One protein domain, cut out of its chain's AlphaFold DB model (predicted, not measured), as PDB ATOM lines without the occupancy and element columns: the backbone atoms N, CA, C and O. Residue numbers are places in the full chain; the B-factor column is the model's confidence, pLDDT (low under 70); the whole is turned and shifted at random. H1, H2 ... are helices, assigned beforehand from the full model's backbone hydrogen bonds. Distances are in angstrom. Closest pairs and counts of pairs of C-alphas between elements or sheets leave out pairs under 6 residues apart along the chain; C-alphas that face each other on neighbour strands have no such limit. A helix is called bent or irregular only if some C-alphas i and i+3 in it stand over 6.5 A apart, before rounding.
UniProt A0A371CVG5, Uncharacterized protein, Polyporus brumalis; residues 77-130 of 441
ATOM      1  N   LEU A  77      11.632 -45.097 -14.577       86.88
ATOM      2  CA  LEU A  77      10.723 -43.966 -14.766       86.88
ATOM      3  C   LEU A  77      11.305 -42.648 -14.223       86.88
ATOM      4  O   LEU A  77      11.211 -41.614 -14.881       86.88
ATOM      5  N   GLU A  78      11.965 -42.680 -13.060       92.19
ATOM      6  CA  GLU A  78      12.629 -41.494 -12.498       92.19
ATOM      7  C   GLU A  78      13.843 -41.038 -13.334       92.19
ATOM      8  O   GLU A  78      14.107 -39.838 -13.446       92.19
ATOM      9  N   ARG A  79      14.597 -41.968 -13.944       93.62
ATOM     10  CA  ARG A  79      15.704 -41.606 -14.850       93.62
ATOM     11  C   ARG A  79      15.180 -40.958 -16.123       93.62
ATOM     12  O   ARG A  79      15.724 -39.929 -16.523       93.62
ATOM     13  N   ASP A  80      14.123 -41.516 -16.700       92.06
ATOM     14  CA  ASP A  80      13.489 -40.989 -17.906       92.06
ATOM     15  C   ASP A  80      12.901 -39.593 -17.668       92.06
ATOM     16  O   ASP A  80      13.065 -38.697 -18.499       92.06
ATOM     17  N   GLU A  81      12.269 -39.362 -16.512       94.00
ATOM     18  CA  GLU A  81      11.738 -38.045 -16.144       94.00
ATOM     19  C   GLU A  81      12.860 -37.007 -15.995       94.00
ATOM     20  O   GLU A  81      12.794 -35.930 -16.595       94.00
ATOM     21  N   ARG A  82      13.948 -37.352 -15.289       94.94
ATOM     22  CA  ARG A  82      15.120 -36.469 -15.158       94.94
ATOM     23  C   ARG A  82      15.778 -36.177 -16.503       94.94
ATOM     24  O   ARG A  82      16.190 -35.040 -16.737       94.94
ATOM     25  N   GLN A  83      15.874 -37.172 -17.384       95.69
ATOM     26  CA  GLN A  83      16.414 -36.984 -18.726       95.69
ATOM     27  C   GLN A  83      15.510 -36.061 -19.555       95.69
ATOM     28  O   GLN A  83      16.006 -35.116 -20.167       95.69
ATOM     29  N   SER A  84      14.190 -36.260 -19.506       94.62
ATOM     30  CA  SER A  84      13.224 -35.390 -20.185       94.62
ATOM     31  C   SER A  84      13.321 -33.940 -19.707       94.62
ATOM     32  O   SER A  84      13.277 -33.008 -20.513       94.62
ATOM     33  N   ASP A  85      13.480 -33.723 -18.404       94.12
ATOM     34  CA  ASP A  85      13.607 -32.380 -17.844       94.12
ATOM     35  C   ASP A  85      14.948 -31.725 -18.186       94.12
ATOM     36  O   ASP A  85      14.990 -30.524 -18.470       94.12
ATOM     37  N   GLN A  86      16.029 -32.506 -18.252       95.25
ATOM     38  CA  GLN A  86      17.323 -32.030 -18.736       95.25
ATOM     39  C   GLN A  86      17.256 -31.617 -20.216       95.25
ATOM     40  O   GLN A  86      17.735 -30.538 -20.568       95.25
ATOM     41  N   GLU A  87      16.609 -32.416 -21.066       93.88
ATOM     42  CA  GLU A  87      16.400 -32.105 -22.486       93.88
ATOM     43  C   GLU A  87      15.560 -30.830 -22.670       93.88
ATOM     44  O   GLU A  87      15.922 -29.955 -23.462       93.88
ATOM     45  N   LYS A  88      14.483 -30.656 -21.891       90.50
ATOM     46  CA  LYS A  88      13.680 -29.419 -21.903       90.50
ATOM     47  C   LYS A  88      14.489 -28.205 -21.446       90.50
ATOM     48  O   LYS A  88      14.371 -27.137 -22.047       90.50
ATOM     49  N   ALA A  89      15.292 -28.342 -20.390       88.25
ATOM     50  CA  ALA A  89      16.121 -27.253 -19.880       88.25
ATOM     51  C   ALA A  89      17.179 -26.827 -20.906       88.25
ATOM     52  O   ALA A  89      17.376 -25.627 -21.123       88.25
ATOM     53  N   GLN A  90      17.803 -27.796 -21.578       89.56
ATOM     54  CA  GLN A  90      18.749 -27.545 -22.658       89.56
ATOM     55  C   GLN A  90      18.065 -26.868 -23.851       89.56
ATOM     56  O   GLN A  90      18.522 -25.816 -24.282       89.56
ATOM     57  N   PHE A  91      16.906 -27.368 -24.293       81.19
ATOM     58  CA  PHE A  91      16.116 -26.736 -25.354       81.19
ATOM     59  C   PHE A  91      15.754 -25.279 -25.027       81.19
ATOM     60  O   PHE A  91      15.915 -24.392 -25.860       81.19
ATOM     61  N   LEU A  92      15.304 -24.994 -23.800       74.69
ATOM     62  CA  LEU A  92      14.989 -23.627 -23.373       74.69
ATOM     63  C   LEU A  92      16.232 -22.734 -23.298       74.69
ATOM     64  O   LEU A  92      16.135 -21.540 -23.582       74.69
ATOM     65  N   SER A  93      17.383 -23.283 -22.908       78.81
ATOM     66  CA  SER A  93      18.664 -22.571 -22.933       78.81
ATOM     67  C   SER A  93      19.072 -22.229 -24.366       78.81
ATOM     68  O   SER A  93      19.406 -21.079 -24.650       78.81
ATOM     69  N   ASP A  94      18.957 -23.189 -25.282       74.88
ATOM     70  CA  ASP A  94      19.269 -23.006 -26.698       74.88
ATOM     71  C   ASP A  94      18.346 -21.954 -27.323       74.88
ATOM     72  O   ASP A  94      18.831 -21.015 -27.954       74.88
ATOM     73  N   VAL A  95      17.036 -22.020 -27.059       73.62
ATOM     74  CA  VAL A  95      16.053 -21.017 -27.510       73.62
ATOM     75  C   VAL A  95      16.358 -19.627 -26.947       73.62
ATOM     76  O   VAL A  95      16.253 -18.643 -27.672       73.62
ATOM     77  N   LYS A  96      16.774 -19.517 -25.678       73.38
ATOM     78  CA  LYS A  96      17.185 -18.232 -25.082       73.38
ATOM     79  C   LYS A  96      18.478 -17.683 -25.686       73.38
ATOM     80  O   LYS A  96      18.660 -16.470 -25.706       73.38
ATOM     81  N   SER A  97      19.378 -18.561 -26.128       70.25
ATOM     82  CA  SER A  97      20.652 -18.179 -26.745       70.25
ATOM     83  C   SER A  97      20.518 -17.801 -28.222       70.25
ATOM     84  O   SER A  97      21.362 -17.078 -28.754       70.25
ATOM     85  N   GLN A  98      19.450 -18.255 -28.884       76.75
ATOM     86  CA  GLN A  98      19.174 -17.898 -30.266       76.75
ATOM     87  C   GLN A  98      18.798 -16.422 -30.367       76.75
ATOM     88  O   GLN A  98      17.813 -15.946 -29.802       76.75
ATOM     89  N   THR A  99      19.586 -15.678 -31.139       81.38
ATOM     90  CA  THR A  99      19.223 -14.317 -31.532       81.38
ATOM     91  C   THR A  99      18.039 -14.374 -32.495       81.38
ATOM     92  O   THR A  99      17.938 -15.309 -33.295       81.38
ATOM     93  N   LEU A 100      17.167 -13.360 -32.485       76.75
ATOM     94  CA  LEU A 100      16.073 -13.244 -33.460       76.75
ATOM     95  C   LEU A 100      16.586 -13.427 -34.900       76.75
ATOM     96  O   LEU A 100      15.983 -14.148 -35.686       76.75
ATOM     97  N   THR A 101      17.752 -12.860 -35.219       75.31
ATOM     98  CA  THR A 101      18.418 -13.025 -36.517       75.31
ATOM     99  C   THR A 101      18.722 -14.487 -36.846       75.31
ATOM    100  O   THR A 101      18.482 -14.897 -37.973       75.31
ATOM    101  N   SER A 102      19.210 -15.288 -35.890       81.75
ATOM    102  CA  SER A 102      19.481 -16.718 -36.115       81.75
ATOM    103  C   SER A 102      18.206 -17.533 -36.365       81.75
ATOM    104  O   SER A 102      18.195 -18.403 -37.233       81.75
ATOM    105  N   ILE A 103      17.110 -17.197 -35.673       82.19
ATOM    106  CA  ILE A 103      15.793 -17.816 -35.886       82.19
ATOM    107  C   ILE A 103      15.273 -17.467 -37.284       82.19
ATOM    108  O   ILE A 103      14.830 -18.348 -38.021       82.19
ATOM    109  N   LEU A 104      15.358 -16.190 -37.669       81.19
ATOM    110  CA  LEU A 104      14.925 -15.720 -38.984       81.19
ATOM    111  C   LEU A 104      15.789 -16.284 -40.120       81.19
ATOM    112  O   LEU A 104      15.241 -16.640 -41.159       81.19
ATOM    113  N   LEU A 105      17.104 -16.414 -39.916       84.06
ATOM    114  CA  LEU A 105      18.044 -17.041 -40.851       84.06
ATOM    115  C   LEU A 105      17.664 -18.501 -41.114       84.06
ATOM    116  O   LEU A 105      17.411 -18.866 -42.257       84.06
ATOM    117  N   ARG A 106      17.515 -19.302 -40.051       85.31
ATOM    118  CA  ARG A 106      17.078 -20.699 -40.163       85.31
ATOM    119  C   ARG A 106      15.726 -20.805 -40.866       85.31
ATOM    120  O   ARG A 106      15.521 -21.667 -41.714       85.31
ATOM    121  N   ARG A 107      14.789 -19.907 -40.537       81.50
ATOM    122  CA  ARG A 107      13.468 -19.892 -41.170       81.50
ATOM    123  C   ARG A 107      13.536 -19.543 -42.656       81.50
ATOM    124  O   ARG A 107      12.793 -20.123 -43.444       81.50
ATOM    125  N   HIS A 108      14.389 -18.598 -43.035       82.06
ATOM    126  CA  HIS A 108      14.623 -18.243 -44.433       82.06
ATOM    127  C   HIS A 108      15.197 -19.433 -45.203       82.06
ATOM    128  O   HIS A 108      14.628 -19.789 -46.232       82.06
ATOM    129  N   GLU A 109      16.222 -20.097 -44.665       83.44
ATOM    130  CA  GLU A 109      16.822 -21.303 -45.253       83.44
ATOM    131  C   GLU A 109      15.765 -22.394 -45.485       83.44
ATOM    132  O   GLU A 109      15.608 -22.869 -46.609       83.44
ATOM    133  N   GLU A 110      14.938 -22.694 -44.476       83.44
ATOM    134  CA  GLU A 110      13.831 -23.656 -44.594       83.44
ATOM    135  C   GLU A 110      12.824 -23.291 -45.700       83.44
ATOM    136  O   GLU A 110      12.270 -24.170 -46.367       83.44
ATOM    137  N   LEU A 111      12.507 -22.003 -45.865       74.81
ATOM    138  CA  LEU A 111      11.554 -21.546 -46.879       74.81
ATOM    139  C   LEU A 111      12.166 -21.552 -48.284       74.81
ATOM    140  O   LEU A 111      11.455 -21.845 -49.248       74.81
ATOM    141  N   VAL A 112      13.461 -21.255 -48.405       75.31
ATOM    142  CA  VAL A 112      14.211 -21.347 -49.665       75.31
ATOM    143  C   VAL A 112      14.326 -22.799 -50.117       75.31
ATOM    144  O   VAL A 112      14.023 -23.086 -51.272       75.31
ATOM    145  N   GLU A 113      14.676 -23.723 -49.218       77.69
ATOM    146  CA  GLU A 113      14.748 -25.162 -49.519       77.69
ATOM    147  C   GLU A 113      13.410 -25.715 -50.028       77.69
ATOM    148  O   GLU A 113      13.373 -26.549 -50.929       77.69
ATOM    149  N   LYS A 114      12.293 -25.202 -49.499       75.94
ATOM    150  CA  LYS A 114      10.937 -25.560 -49.944       75.94
ATOM    151  C   LYS A 114      10.499 -24.849 -51.230       75.94
ATOM    152  O   LYS A 114       9.380 -25.071 -51.686       75.94
ATOM    153  N   GLY A 115      11.322 -23.961 -51.792       71.81
ATOM    154  CA  GLY A 115      10.976 -23.141 -52.957       71.81
ATOM    155  C   GLY A 115       9.881 -22.097 -52.687       71.81
ATOM    156  O   GLY A 115       9.268 -21.582 -53.621       71.81
ATOM    157  N   LEU A 116       9.608 -21.788 -51.416       67.50
ATOM    158  CA  LEU A 116       8.523 -20.899 -50.985       67.50
ATOM    159  C   LEU A 116       8.961 -19.438 -50.833       67.50
ATOM    160  O   LEU A 116       8.109 -18.552 -50.816       67.50
ATOM    161  N   LEU A 117      10.267 -19.173 -50.738       68.12
ATOM    162  CA  LEU A 117      10.829 -17.839 -50.545       68.12
ATOM    163  C   LEU A 117      11.964 -17.587 -51.536       68.12
ATOM    164  O   LEU A 117      12.857 -18.412 -51.701       68.12
ATOM    165  N   THR A 118      11.937 -16.428 -52.196       68.81
ATOM    166  CA  THR A 118      12.983 -16.030 -53.156       68.81
ATOM    167  C   THR A 118      13.461 -14.584 -52.979       68.81
ATOM    168  O   THR A 118      14.230 -14.079 -53.803       68.81
ATOM    169  N   LEU A 119      13.048 -13.910 -51.896       74.19
ATOM    170  CA  LEU A 119      13.661 -12.645 -51.486       74.19
ATOM    171  C   LEU A 119      15.096 -12.888 -51.015       74.19
ATOM    172  O   LEU A 119      15.390 -13.883 -50.343       74.19
ATOM    173  N   ARG A 120      15.984 -11.932 -51.308       80.81
ATOM    174  CA  ARG A 120      17.313 -11.896 -50.686       80.81
ATOM    175  C   ARG A 120      17.143 -11.848 -49.166       80.81
ATOM    176  O   ARG A 120      16.255 -11.154 -48.673       80.81
ATOM    177  N   MET A 121      18.018 -12.554 -48.449       79.06
ATOM    178  CA  MET A 121      17.995 -12.636 -46.983       79.06
ATOM    179  C   MET A 121      17.870 -11.259 -46.325       79.06
ATOM    180  O   MET A 121      17.065 -11.101 -45.419       79.06
ATOM    181  N   ALA A 122      18.617 -10.263 -46.813       76.44
ATOM    182  CA  ALA A 122      18.585  -8.905 -46.274       76.44
ATOM    183  C   ALA A 122      17.157  -8.333 -46.228       76.44
ATOM    184  O   ALA A 122      16.705  -7.951 -45.160       76.44
ATOM    185  N   TYR A 123      16.399  -8.404 -47.328       83.31
ATOM    186  CA  TYR A 123      15.020  -7.902 -47.341       83.31
ATOM    187  C   TYR A 123      14.095  -8.732 -46.460       83.31
ATOM    188  O   TYR A 123      13.223  -8.187 -45.795       83.31
ATOM    189  N   TYR A 124      14.267 -10.056 -46.448       80.75
ATOM    190  CA  TYR A 124      13.478 -10.909 -45.563       80.75
ATOM    191  C   TYR A 124      13.686 -10.515 -44.097       80.75
ATOM    192  O   TYR A 124      12.717 -10.365 -43.355       80.75
ATOM    193  N   LEU A 125      14.940 -10.283 -43.701       79.69
ATOM    194  CA  LEU A 125      15.273  -9.772 -42.380       79.69
ATOM    195  C   LEU A 125      14.690  -8.379 -42.158       79.69
ATOM    196  O   LEU A 125      14.076  -8.181 -41.123       79.69
ATOM    197  N   ASP A 126      14.789  -7.450 -43.108       83.69
ATOM    198  CA  ASP A 126      14.222  -6.103 -42.954       83.69
ATOM    199  C   ASP A 126      12.710  -6.143 -42.692       83.69
ATOM    200  O   ASP A 126      12.210  -5.411 -41.842       83.69
ATOM    201  N   PHE A 127      11.976  -7.037 -43.360       84.69
ATOM    202  CA  PHE A 127      10.536  -7.197 -43.153       84.69
ATOM    203  C   PHE A 127      10.176  -7.909 -41.841       84.69
ATOM    204  O   PHE A 127       9.152  -7.588 -41.239       84.69
ATOM    205  N   HIS A 128      10.992  -8.865 -41.386       79.81
ATOM    206  CA  HIS A 128      10.701  -9.688 -40.203       79.81
ATOM    207  C   HIS A 128      11.392  -9.237 -38.909       79.81
ATOM    208  O   HIS A 128      10.998  -9.665 -37.826       79.81
ATOM    209  N   ALA A 129      12.413  -8.386 -38.996       81.31
ATOM    210  CA  ALA A 129      13.079  -7.770 -37.850       81.31
ATOM    211  C   ALA A 129      12.315  -6.546 -37.335       81.31
ATOM    212  O   ALA A 129      12.594  -6.068 -36.235       81.31
ATOM    213  N   ILE A 130      11.340  -6.058 -38.108       79.56
ATOM    214  CA  ILE A 130      10.348  -5.095 -37.648       79.56
ATOM    215  C   ILE A 130       9.610  -5.737 -36.470       79.56
ATOM    216  O   ILE A 130       8.918  -6.735 -36.671       79.56
TER     217      ILE A 130
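AT A GLANCE: This is residues 77 to 130 of the 441 residues of an uncharacterized protein of Polyporus brumalis (UniProt A0A371CVG5). One long straight helix, H1, makes an arm that leads to a small head, where H2 packs on the short H3. H1 and H2 make a corner like an L, with residues 98 and 99 at the bend; residues 77 to 94 of H1 stick out free, and this arm makes much of the length. Beyond H2 the printed part folds back through residues 114 to 120, and H3 lies beside the H2 half that is nearer to H1. The printed part has 54 residues with three named helices, in the order H1, H2, H3, and no named strand; the class is all helix. The whole is extended, with a radius of gyration of the C-alphas of 16.3 A and spans of 48 by 23 by 11 A.

HOW THE PARTS SIT: H1, residues 77 to 97, touches no helix, and its residues 77 to 94 stand free. A tight link of 2 residues joins it to H2, residues 100 to 113, yet the two helices are apart, with no C-alpha of the one within 8 A of the other. A short link of 7 residues joins H2 to H3, residues 121 to 128. H2 and H3 touch, with 7 pairs of C-alphas within 8 A. Their closest C-alphas are those of Leu 104 and Leu 125, 6.9 A apart. They run opposite ways at a steep tilt of 62 degrees, and their centres are 10.2 A apart. H1 and H3 are apart. In H1, H2 and H3 every pair of O i and N i+4 is within hydrogen-bond range.

IN THESE COORDINATES: H1 begins with C-alpha 77 at (10.723, -43.966, -14.766) and runs 30.1 A from Leu 77 to Ser 97. H2 begins with C-alpha 100 at (16.073, -13.244, -33.460) and is 20.0 A long from Leu 100 to Glu 113. H3 goes from Met 121 to His 128, 10.4 A, and ends with C-alpha 128 at (10.701, -9.688, -40.203). No helix is bent.

THE WHOLE: The two C-alphas farthest apart are those of Leu 77 and Tyr 123, at 48.8 A, and the C-alphas of Leu 77 and Ile 130, the first and last printed residues, are 45.1 A apart. Without the stretch that stands free, the body has 36 residues and spans 29 by 19 by 10 A, with a radius of gyration of 9.9 A. The printed part has no cut, and no link is long. The mean pLDDT of the printed part is 81.9; residues 116 to 118, in the link between H2 and H3, are under 70.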